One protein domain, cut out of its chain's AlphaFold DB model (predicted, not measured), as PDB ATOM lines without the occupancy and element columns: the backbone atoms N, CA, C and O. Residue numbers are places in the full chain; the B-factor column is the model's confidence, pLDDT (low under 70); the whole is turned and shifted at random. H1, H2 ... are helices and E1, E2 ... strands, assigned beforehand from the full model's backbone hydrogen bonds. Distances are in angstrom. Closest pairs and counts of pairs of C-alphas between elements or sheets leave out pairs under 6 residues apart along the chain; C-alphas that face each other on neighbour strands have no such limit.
ATOM      1  N   SER A  15     156.644 137.314 173.163       51.81
ATOM      2  CA  SER A  15     155.235 137.658 173.369       51.81
ATOM      3  C   SER A  15     154.678 138.446 172.176       51.81
ATOM      4  O   SER A  15     155.218 139.493 171.820       51.81
ATOM      5  N   TYR A  16     153.590 137.961 171.568       58.38
ATOM      6  CA  TYR A  16     152.841 138.696 170.544       58.38
ATOM      7  C   TYR A  16     151.722 139.502 171.196       58.38
ATOM      8  O   TYR A  16     150.825 138.896 171.779       58.38
ATOM      9  N   TYR A  17     151.742 140.828 171.054       54.31
ATOM     10  CA  TYR A  17     150.760 141.735 171.649       54.31
ATOM     11  C   TYR A  17     149.695 142.141 170.634       54.31
ATOM     12  O   TYR A  17     150.018 142.683 169.580       54.31
ATOM     13  N   ASN A  18     148.428 141.938 170.984       62.53
ATOM     14  CA  ASN A  18     147.304 142.501 170.251       62.53
ATOM     15  C   ASN A  18     146.496 143.421 171.169       62.53
ATOM     16  O   ASN A  18     146.259 143.099 172.338       62.53
ATOM     17  N   THR A  19     146.092 144.564 170.629       62.97
ATOM     18  CA  THR A  19     145.314 145.576 171.350       62.97
ATOM     19  C   THR A  19     143.903 145.550 170.784       62.97
ATOM     20  O   THR A  19     143.737 145.654 169.571       62.97
ATOM     21  N   GLY A  20     142.904 145.353 171.643       66.12
ATOM     22  CA  GLY A  20     141.498 145.418 171.256       66.12
ATOM     23  C   GLY A  20     141.053 146.849 170.950       66.12
ATOM     24  O   GLY A  20     141.860 147.780 170.897       66.12
ATOM     25  N   ASN A  21     139.747 147.036 170.765       70.56
ATOM     26  CA  ASN A  21     139.194 148.372 170.573       70.56
ATOM     27  C   ASN A  21     139.427 149.249 171.814       70.56
ATOM     28  O   ASN A  21     139.392 148.761 172.948       70.56
ATOM     29  N   ILE A  22     139.656 150.543 171.586       77.88
ATOM     30  CA  ILE A  22     139.867 151.520 172.654       77.88
ATOM     31  C   ILE A  22     138.522 152.175 172.954       77.88
ATOM     32  O   ILE A  22     137.900 152.757 172.069       77.88
ATOM     33  N   THR A  23     138.074 152.097 174.199       81.38
ATOM     34  CA  THR A  23     136.905 152.819 174.690       81.38
ATOM     35  C   THR A  23     137.351 154.160 175.261       81.38
ATOM     36  O   THR A  23     138.088 154.211 176.246       81.38
ATOM     37  N   LEU A  24     136.914 155.249 174.637       76.62
ATOM     38  CA  LEU A  24     137.083 156.618 175.103       76.62
ATOM     39  C   LEU A  24     135.883 157.035 175.959       76.62
ATOM     40  O   LEU A  24     134.733 156.749 175.613       76.62
ATOM     41  N   ASN A  25     136.155 157.713 177.076       73.44
ATOM     42  CA  ASN A  25     135.162 158.280 178.000       73.44
ATOM     43  C   ASN A  25     134.071 157.300 178.432       73.44
ATOM     44  O   ASN A  25     132.936 157.691 178.687       73.44
ATOM     45  N   ASN A  26     134.422 156.012 178.499       69.88
ATOM     46  CA  ASN A  26     133.522 154.914 178.848       69.88
ATOM     47  C   ASN A  26     132.259 154.800 177.969       69.88
ATOM     48  O   ASN A  26     131.351 154.060 178.330       69.88
ATOM     49  N   SER A  27     132.195 155.494 176.828       73.69
ATOM     50  CA  SER A  27     130.987 155.579 175.994       73.69
ATOM     51  C   SER A  27     131.246 155.333 174.511       73.69
ATOM     52  O   SER A  27     130.373 154.817 173.820       73.69
ATOM     53  N   GLN A  28     132.443 155.643 174.005       79.25
ATOM     54  CA  GLN A  28     132.742 155.561 172.576       79.25
ATOM     55  C   GLN A  28     133.850 154.556 172.304       79.25
ATOM     56  O   GLN A  28     134.966 154.703 172.786       79.25
ATOM     57  N   THR A  29     133.561 153.543 171.493       81.50
ATOM     58  CA  THR A  29     134.574 152.579 171.056       81.50
ATOM     59  C   THR A  29     135.165 153.030 169.725       81.50
ATOM     60  O   THR A  29     134.447 153.177 168.742       81.50
ATOM     61  N   VAL A  30     136.477 153.240 169.687       79.62
ATOM     62  CA  VAL A  30     137.209 153.725 168.514       79.62
ATOM     63  C   VAL A  30     138.365 152.797 168.160       79.62
ATOM     64  O   VAL A  30     139.016 152.192 169.018       79.62
ATOM     65  N   SER A  31     138.636 152.688 166.861       79.44
ATOM     66  CA  SER A  31     139.789 151.947 166.361       79.44
ATOM     67  C   SER A  31     141.072 152.774 166.488       79.44
ATOM     68  O   SER A  31     141.060 154.008 166.465       79.44
ATOM     69  N   ILE A  32     142.217 152.090 166.548       75.69
ATOM     70  CA  ILE A  32     143.539 152.740 166.545       75.69
ATOM     71  C   ILE A  32     143.731 153.601 165.285       75.69
ATOM     72  O   ILE A  32     144.332 154.673 165.355       75.69
ATOM     73  N   GLY A  33     143.204 153.159 164.137       78.25
ATOM     74  CA  GLY A  33     143.243 153.918 162.885       78.25
ATOM     75  C   GLY A  33     142.472 155.235 162.977       78.25
ATOM     76  O   GLY A  33     143.009 156.279 162.615       78.25
ATOM     77  N   ALA A  34     141.264 155.211 163.549       80.12
ATOM     78  CA  ALA A  34     140.458 156.413 163.760       80.12
ATOM     79  C   ALA A  34     141.165 157.423 164.679       80.12
ATOM     80  O   ALA A  34     141.209 158.610 164.367       80.12
ATOM     81  N   ILE A  35     141.805 156.952 165.757       77.25
ATOM     82  CA  ILE A  35     142.596 157.808 166.658       77.25
ATOM     83  C   ILE A  35     143.789 158.436 165.925       77.25
ATOM     84  O   ILE A  35     144.053 159.630 166.080       77.25
ATOM     85  N   ARG A  36     144.517 157.659 165.110       81.94
ATOM     86  CA  ARG A  36     145.650 158.180 164.324       81.94
ATOM     87  C   ARG A  36     145.201 159.247 163.329       81.94
ATOM     88  O   ARG A  36     145.841 160.296 163.262       81.94
ATOM     89  N   ASN A  37     144.098 159.013 162.622       84.00
ATOM     90  CA  ASN A  37     143.542 159.972 161.670       84.00
ATOM     91  C   ASN A  37     143.069 161.247 162.373       84.00
ATOM     92  O   ASN A  37     143.443 162.339 161.957       84.00
ATOM     93  N   ALA A  38     142.339 161.127 163.485       80.62
ATOM     94  CA  ALA A  38     141.904 162.277 164.275       80.62
ATOM     95  C   ALA A  38     143.093 163.122 164.761       80.62
ATOM     96  O   ALA A  38     143.073 164.346 164.647       80.62
ATOM     97  N   ARG A  39     144.171 162.480 165.231       79.56
ATOM     98  CA  ARG A  39     145.406 163.168 165.632       79.56
ATOM     99  C   ARG A  39     146.102 163.851 164.451       79.56
ATOM    100  O   ARG A  39     146.603 164.961 164.610       79.56
ATOM    101  N   SER A  40     146.141 163.208 163.285       84.56
ATOM    102  CA  SER A  40     146.704 163.801 162.066       84.56
ATOM    103  C   SER A  40     145.907 165.029 161.620       84.56
ATOM    104  O   SER A  40     146.493 166.062 161.319       84.56
ATOM    105  N   ASN A  41     144.576 164.947 161.656       84.12
ATOM    106  CA  ASN A  41     143.688 166.050 161.293       84.12
ATOM    107  C   ASN A  41     143.801 167.216 162.283       84.12
ATOM    108  O   ASN A  41     143.882 168.367 161.868       84.12
ATOM    109  N   ALA A  42     143.871 166.930 163.586       78.06
ATOM    110  CA  ALA A  42     144.109 167.951 164.604       78.06
ATOM    111  C   ALA A  42     145.446 168.669 164.375       78.06
ATOM    112  O   ALA A  42     145.499 169.893 164.446       78.06
ATOM    113  N   ARG A  43     146.504 167.925 164.030       78.06
ATOM    114  CA  ARG A  43     147.807 168.493 163.668       78.06
ATOM    115  C   ARG A  43     147.746 169.361 162.416       78.06
ATOM    116  O   ARG A  43     148.281 170.461 162.431       78.06
ATOM    117  N   ALA A  44     147.075 168.904 161.362       81.56
ATOM    118  CA  ALA A  44     146.882 169.696 160.146       81.56
ATOM    119  C   ALA A  44     146.106 170.999 160.416       81.56
ATOM    120  O   ALA A  44     146.368 172.014 159.783       81.56
ATOM    121  N   ALA A  45     145.200 170.987 161.397       79.75
ATOM    122  CA  ALA A  45     144.463 172.161 161.856       79.75
ATOM    123  C   ALA A  45     145.223 173.019 162.895       79.75
ATOM    124  O   ALA A  45     144.615 173.893 163.508       79.75
ATOM    125  N   GLY A  46     146.508 172.746 163.158       71.00
ATOM    126  CA  GLY A  46     147.318 173.484 164.140       71.00
ATOM    127  C   GLY A  46     146.905 173.268 165.602       71.00
ATOM    128  O   GLY A  46     147.319 174.014 166.484       71.00
ATOM    129  N   LYS A  47     146.085 172.249 165.880       71.19
ATOM    130  CA  LYS A  47     145.592 171.898 167.222       71.19
ATOM    131  C   LYS A  47     146.434 170.814 167.895       71.19
ATOM    132  O   LYS A  47     145.975 170.178 168.843       71.19
ATOM    133  N   ASP A  48     147.634 170.539 167.391       69.44
ATOM    134  CA  ASP A  48     148.563 169.631 168.049       69.44
ATOM    135  C   ASP A  48     149.437 170.354 169.073       69.44
ATOM    136  O   ASP A  48     149.674 171.557 169.024       69.44
ATOM    137  N   ASN A 177     135.426 164.346 184.232       54.38
ATOM    138  CA  ASN A 177     134.932 163.680 183.010       54.38
ATOM    139  C   ASN A 177     135.981 163.652 181.871       54.38
ATOM    140  O   ASN A 177     135.650 163.419 180.707       54.38
ATOM    141  N   ALA A 178     137.235 163.944 182.214       56.50
ATOM    142  CA  ALA A 178     138.426 163.971 181.381       56.50
ATOM    143  C   ALA A 178     138.559 162.725 180.513       56.50
ATOM    144  O   ALA A 178     138.270 161.625 180.969       56.50
ATOM    145  N   LEU A 179     139.096 162.904 179.302       66.75
ATOM    146  CA  LEU A 179     139.494 161.840 178.375       66.75
ATOM    147  C   LEU A 179     140.068 160.614 179.105       66.75
ATOM    148  O   LEU A 179     141.230 160.620 179.507       66.75
ATOM    149  N   VAL A 180     139.259 159.562 179.260       74.25
ATOM    150  CA  VAL A 180     139.705 158.254 179.752       74.25
ATOM    151  C   VAL A 180     139.762 157.307 178.569       74.25
ATOM    152  O   VAL A 180     138.737 157.013 177.960       74.25
ATOM    153  N   ALA A 181     140.950 156.813 178.251       79.06
ATOM    154  CA  ALA A 181     141.142 155.748 177.284       79.06
ATOM    155  C   ALA A 181     141.296 154.418 178.022       79.06
ATOM    156  O   ALA A 181     142.214 154.239 178.823       79.06
ATOM    157  N   ARG A 182     140.404 153.473 177.735       82.88
ATOM    158  CA  ARG A 182     140.475 152.093 178.221       82.88
ATOM    159  C   ARG A 182     140.636 151.151 177.055       82.88
ATOM    160  O   ARG A 182     139.938 151.285 176.058       82.88
ATOM    161  N   TRP A 183     141.515 150.171 177.177       83.19
ATOM    162  CA  TRP A 183     141.587 149.103 176.191       83.19
ATOM    163  C   TRP A 183     141.954 147.783 176.835       83.19
ATOM    164  O   TRP A 183     142.715 147.710 177.805       83.19
ATOM    165  N   SER A 184     141.400 146.721 176.266       81.00
ATOM    166  CA  SER A 184     141.838 145.369 176.549       81.00
ATOM    167  C   SER A 184     143.025 145.031 175.657       81.00
ATOM    168  O   SER A 184     143.115 145.435 174.495       81.00
ATOM    169  N   TRP A 185     143.961 144.277 176.205       78.62
ATOM    170  CA  TRP A 185     145.058 143.710 175.446       78.62
ATOM    171  C   TRP A 185     145.170 142.235 175.769       78.62
ATOM    172  O   TRP A 185     144.815 141.764 176.853       78.62
ATOM    173  N   TRP A 186     145.688 141.487 174.810       72.00
ATOM    174  CA  TRP A 186     146.134 140.137 175.073       72.00
ATOM    175  C   TRP A 186     147.486 139.902 174.433       72.00
ATOM    176  O   TRP A 186     147.784 140.378 173.338       72.00
ATOM    177  N   SER A 187     148.300 139.137 175.140       72.62
ATOM    178  CA  SER A 187     149.538 138.589 174.636       72.62
ATOM    179  C   SER A 187     149.373 137.095 174.408       72.62
ATOM    180  O   SER A 187     148.790 136.387 175.231       72.62
ATOM    181  N   THR A 188     149.876 136.602 173.281       71.88
ATOM    182  CA  THR A 188     149.930 135.164 173.000       71.88
ATOM    183  C   THR A 188     151.374 134.714 172.884       71.88
ATOM    184  O   THR A 188     152.189 135.365 172.229       71.88
ATOM    185  N   ARG A 189     151.685 133.586 173.522       70.88
ATOM    186  CA  ARG A 189     152.986 132.930 173.420       70.88
ATOM    187  C   ARG A 189     152.863 131.744 172.477       70.88
ATOM    188  O   ARG A 189     151.988 130.892 172.653       70.88
ATOM    189  N   TRP A 190     153.757 131.689 171.500       72.50
ATOM    190  CA  TRP A 190     153.800 130.642 170.485       72.50
ATOM    191  C   TRP A 190     155.089 129.841 170.626       72.50
ATOM    192  O   TRP A 190     156.156 130.391 170.906       72.50
ATOM    193  N   ARG A 191     154.982 128.523 170.468       74.19
ATOM    194  CA  ARG A 191     156.114 127.599 170.480       74.19
ATOM    195  C   ARG A 191     156.112 126.821 169.176       74.19
ATOM    196  O   ARG A 191     155.078 126.302 168.759       74.19
ATOM    197  N   TRP A 192     157.283 126.716 168.565       75.50
ATOM    198  CA  TRP A 192     157.510 125.784 167.471       75.50
ATOM    199  C   TRP A 192     157.428 124.350 167.988       75.50
ATOM    200  O   TRP A 192     158.148 123.987 168.921       75.50
ATOM    201  N   VAL A 193     156.553 123.549 167.383       75.06
ATOM    202  CA  VAL A 193     156.415 122.122 167.673       75.06
ATOM    203  C   VAL A 193     156.765 121.350 166.409       75.06
ATOM    204  O   VAL A 193     156.256 121.642 165.328       75.06
ATOM    205  N   ARG A 194     157.661 120.375 166.557       75.50
ATOM    206  CA  ARG A 194     158.001 119.404 165.518       75.50
ATOM    207  C   ARG A 194     157.255 118.111 165.818       75.50
ATOM    208  O   ARG A 194     157.408 117.576 166.913       75.50
ATOM    209  N   THR A 195     156.455 117.630 164.875       72.69
ATOM    210  CA  THR A 195     155.951 116.251 164.865       72.69
ATOM    211  C   THR A 195     156.723 115.440 163.825       72.69
ATOM    212  O   THR A 195     157.569 115.982 163.115       72.69
ATOM    213  N   HIS A 196     156.465 114.132 163.751       75.81
ATOM    214  CA  HIS A 196     157.200 113.222 162.866       75.81
ATOM    215  C   HIS A 196     157.048 113.565 161.370       75.81
ATOM    216  O   HIS A 196     157.944 113.273 160.589       75.81
ATOM    217  N   TYR A 197     155.960 114.246 160.992       70.62
ATOM    218  CA  TYR A 197     155.645 114.564 159.596       70.62
ATOM    219  C   TYR A 197     155.637 116.066 159.281       70.62
ATOM    220  O   TYR A 197     155.903 116.445 158.146       70.62
ATOM    221  N   TYR A 198     155.383 116.942 160.263       70.69
ATOM    222  CA  TYR A 198     155.242 118.380 160.011       70.69
ATOM    223  C   TYR A 198     155.791 119.216 161.168       70.69
ATOM    224  O   TYR A 198     155.849 118.791 162.320       70.69
ATOM    225  N   SER A 199     156.184 120.452 160.874       74.12
ATOM    226  CA  SER A 199     156.504 121.448 161.899       74.12
ATOM    227  C   SER A 199     155.461 122.552 161.830       74.12
ATOM    228  O   SER A 199     155.203 123.078 160.752       74.12
ATOM    229  N   TYR A 200     154.877 122.922 162.966       76.69
ATOM    230  CA  TYR A 200     153.904 124.011 163.020       76.69
ATOM    231  C   TYR A 200     154.016 124.803 164.325       76.69
ATOM    232  O   TYR A 200     154.595 124.353 165.320       76.69
ATOM    233  N   CYS A 201     153.463 126.015 164.325       73.81
ATOM    234  CA  CYS A 201     153.440 126.867 165.507       73.81
ATOM    235  C   CYS A 201     152.201 126.584 166.353       73.81
ATOM    236  O   CYS A 201     151.068 126.755 165.910       73.81
ATOM    237  N   ARG A 202     152.425 126.179 167.605       73.38
ATOM    238  CA  ARG A 202     151.369 125.928 168.587       73.38
ATOM    239  C   ARG A 202     151.313 127.072 169.595       73.38
ATOM    240  O   ARG A 202     152.328 127.431 170.196       73.38
ATOM    241  N   ARG A 203     150.117 127.619 169.829       75.44
ATOM    242  CA  ARG A 203     149.873 128.567 170.926       75.44
ATOM    243  C   ARG A 203     150.029 127.828 172.256       75.44
ATOM    244  O   ARG A 203     149.313 126.863 172.503       75.44
ATOM    245  N   VAL A 204     150.959 128.274 173.096       79.88
ATOM    246  CA  VAL A 204     151.276 127.661 174.403       79.88
ATOM    247  C   VAL A 204     150.764 128.470 175.588       79.88
ATOM    248  O   VAL A 204     150.717 127.955 176.696       79.88
ATOM    249  N   GLY A 205     150.350 129.716 175.376       75.31
ATOM    250  CA  GLY A 205     149.761 130.518 176.441       75.31
ATOM    251  C   GLY A 205     149.106 131.785 175.921       75.31
ATOM    252  O   GLY A 205     149.442 132.280 174.839       75.31
ATOM    253  N   ARG A 206     148.164 132.300 176.708       79.56
ATOM    254  CA  ARG A 206     147.533 133.602 176.515       79.56
ATOM    255  C   ARG A 206     147.485 134.304 177.861       79.56
ATOM    256  O   ARG A 206     147.033 133.716 178.834       79.56
ATOM    257  N   ILE A 207     147.932 135.547 177.886       75.94
ATOM    258  CA  ILE A 207     147.758 136.450 179.021       75.94
ATOM    259  C   ILE A 207     146.913 137.604 178.504       75.94
ATOM    260  O   ILE A 207     147.115 138.055 177.378       75.94
ATOM    261  N   SER A 208     145.948 138.063 179.281       80.38
ATOM    262  CA  SER A 208     145.135 139.225 178.937       80.38
ATOM    263  C   SER A 208     145.082 140.185 180.103       80.38
ATOM    264  O   SER A 208     145.161 139.768 181.254       80.38
ATOM    265  N   GLY A 209     144.921 141.461 179.789       80.19
ATOM    266  CA  GLY A 209     144.762 142.508 180.779       80.19
ATOM    267  C   GLY A 209     143.972 143.677 180.219       80.19
ATOM    268  O   GLY A 209     143.580 143.703 179.047       80.19
ATOM    269  N   GLN A 210     143.743 144.651 181.085       80.06
ATOM    270  CA  GLN A 210     143.164 145.932 180.724       80.06
ATOM    271  C   GLN A 210     144.114 147.039 181.149       80.06
ATOM    272  O   GLN A 210     144.783 146.945 182.177       80.06
ATOM    273  N   THR A 211     144.169 148.090 180.345       81.81
ATOM    274  CA  THR A 211     144.914 149.304 180.656       81.81
ATOM    275  C   THR A 211     143.956 150.479 180.575       81.81
ATOM    276  O   THR A 211     143.116 150.548 179.677       81.81
ATOM    277  N   THR A 212     144.067 151.383 181.546       80.69
ATOM    278  CA  THR A 212     143.344 152.654 181.577       80.69
ATOM    279  C   THR A 212     144.374 153.771 181.633       80.69
ATOM    280  O   THR A 212     145.304 153.687 182.427       80.69
ATOM    281  N   VAL A 213     144.199 154.796 180.805       76.75
ATOM    282  CA  VAL A 213     144.965 156.043 180.856       76.75
ATOM    283  C   VAL A 213     143.976 157.197 180.883       76.75
ATOM    284  O   VAL A 213     143.056 157.252 180.066       76.75
ATOM    285  N   ARG A 214     144.151 158.108 181.829       73.50
ATOM    286  CA  ARG A 214     143.428 159.375 181.925       73.50
ATOM    287  C   ARG A 214     144.269 160.461 181.272       73.50
ATOM    288  O   ARG A 214     145.493 160.383 181.285       73.50
ATOM    289  N   GLY A 215     143.640 161.508 180.748       67.25
ATOM    290  CA  GLY A 215     144.385 162.647 180.206       67.25
ATOM    291  C   GLY A 215     145.306 163.310 181.244       67.25
ATOM    292  O   GLY A 215     146.404 163.722 180.885       67.25
ATOM    293  N   GLN A 216     144.943 163.281 182.533       66.12
ATOM    294  CA  GLN A 216     145.814 163.723 183.630       66.12
ATOM    295  C   GLN A 216     147.074 162.857 183.802       66.12
ATOM    296  O   GLN A 216     148.097 163.364 184.244       66.12
ATOM    297  N   ASP A 217     147.052 161.577 183.418       70.56
ATOM    298  CA  ASP A 217     148.242 160.717 183.503       70.56
ATOM    299  C   ASP A 217     149.301 161.105 182.441       70.56
ATOM    300  O   ASP A 217     150.446 160.670 182.518       70.56
ATOM    301  N   GLY A 218     148.925 161.923 181.446       63.78
ATOM    302  CA  GLY A 218     149.828 162.550 180.472       63.78
ATOM    303  C   GLY A 218     150.069 164.043 180.721       63.78
ATOM    304  O   GLY A 218     150.545 164.734 179.821       63.78
ATOM    305  N   TYR A 219     149.690 164.558 181.894       66.94
ATOM    306  CA  TYR A 219     149.881 165.958 182.258       66.94
ATOM    307  C   TYR A 219     151.342 166.232 182.639       66.94
ATOM    308  O   TYR A 219     151.887 165.628 183.559       66.94
ATOM    309  N   GLU A 220     151.951 167.197 181.958       67.75
ATOM    310  CA  GLU A 220     153.272 167.743 182.269       67.75
ATOM    311  C   GLU A 220     153.121 169.193 182.753       67.75
ATOM    312  O   GLU A 220     152.741 170.077 181.981       67.75
ATOM    313  N   ALA A 221     153.405 169.455 184.034       65.44
ATOM    314  CA  ALA A 221     153.222 170.777 184.651       65.44
ATOM    315  C   ALA A 221     153.963 171.888 183.887       65.44
ATOM    316  O   ALA A 221     153.372 172.916 183.548       65.44
ATOM    317  N   ASP A 222     155.213 171.622 183.504       65.06
ATOM    318  CA  ASP A 222     156.058 172.517 182.707       65.06
ATOM    319  C   ASP A 222     155.578 172.691 181.272       65.06
ATOM    320  O   ASP A 222     156.177 173.442 180.511       65.06
ATOM    321  N   THR A 223     154.489 172.054 180.868       66.56
ATOM    322  CA  THR A 223     153.896 172.240 179.546       66.56
ATOM    323  C   THR A 223     152.510 172.868 179.622       66.56
ATOM    324  O   THR A 223     152.124 173.634 178.742       66.56
ATOM    325  N   PHE A 224     151.783 172.603 180.701       68.38
ATOM    326  CA  PHE A 224     150.382 172.982 180.836       68.38
ATOM    327  C   PHE A 224     150.132 174.126 181.823       68.38
ATOM    328  O   PHE A 224     148.995 174.584 181.921       68.38
TER     329      PHE A 224
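What this domain is: This is residues 15 to 48 and 177 to 224 of the 399 residues of an uncharacterized protein of Betaproteobacteria bacterium ADurb.Bin341 (UniProt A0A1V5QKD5). A long, twisted two-stranded hairpin, E3 and E4, makes the longest axis; E1 runs beside the E3 half away from the hairpin's turn, and short E2 adds a fourth strand at that end. H1 starts beside the sheet there and leads away from it, with residues 41 to 46 sticking out, while the small helices H2 and H3 follow E4, with residues 218 to 224 sticking out. The printed part has 82 residues with three named helices and four named strands, in the order E1, E2, H1, E3, E4, H2, H3; the sheet runs E2, E1, E3, E4, all antiparallel, and the class is mixed, helices and strands. The whole is extended, a rod spanning 62 by 29 by 25 A, with a radius of gyration of the C-alphas of 19.0 A.

How they stand to each other: E1, residues 16 to 24, forms a hairpin with E2, residues 28 to 30; N 24 and O 28 are 2.7 A apart, within hydrogen-bond range. H1, residues 32 to 44, is only just on the sheet, with 5 pairs of C-alphas within 10 A, and only grazes it with residues 32 to 35. The closest C-alphas of E1 and H1 are those of Ile 22 and Ile 32, 7.2 A apart. E3, residues 180 to 194, is antiparallel to E1 at 163 degrees, with N 18 and O 186 at 2.9 A. E4, residues 199 to 214, forms a hairpin with E3 at 166 degrees; N 185 and O 209 are 2.9 A apart, and N 193 and O 200 are 3.0 A apart. E4 bends by 51 degrees at residue 205, and the sheet is twisted. H2, residues 215 to 218, is only just not on the sheet, with 4 pairs of C-alphas within 10 A. H3, residues 221 to 224, is not on the sheet and is apart from H2. In H1 every O i to N i+4 pair is within hydrogen-bond range; H2 and H3 are too short for such a pair.

Where its parts are: E1 begins at C-alpha 16, (152.841, 138.696, 170.544), and is 24.3 A long; E2 is 6.3 A and H1 18.4 A. E3 begins at C-alpha 180, (139.705, 158.254, 179.752), and is 45.2 A long; E4 is 44.8 A. H2 is 5.5 A and H3 5.2 A, ending at C-alpha 224, (150.382, 172.982, 180.836).

The domain as a whole: The two C-alphas farthest apart, those of His 196 and Phe 224, are 62.8 A apart. Residues 49 to 176 are not printed; C-alphas 48 and 177 are 21.1 A apart across the cut. The links that are printed whole are tight. Mean pLDDT of the printed part is 73.7, and 20 residues are under 70, among them 15 to 20 and 218 to 224.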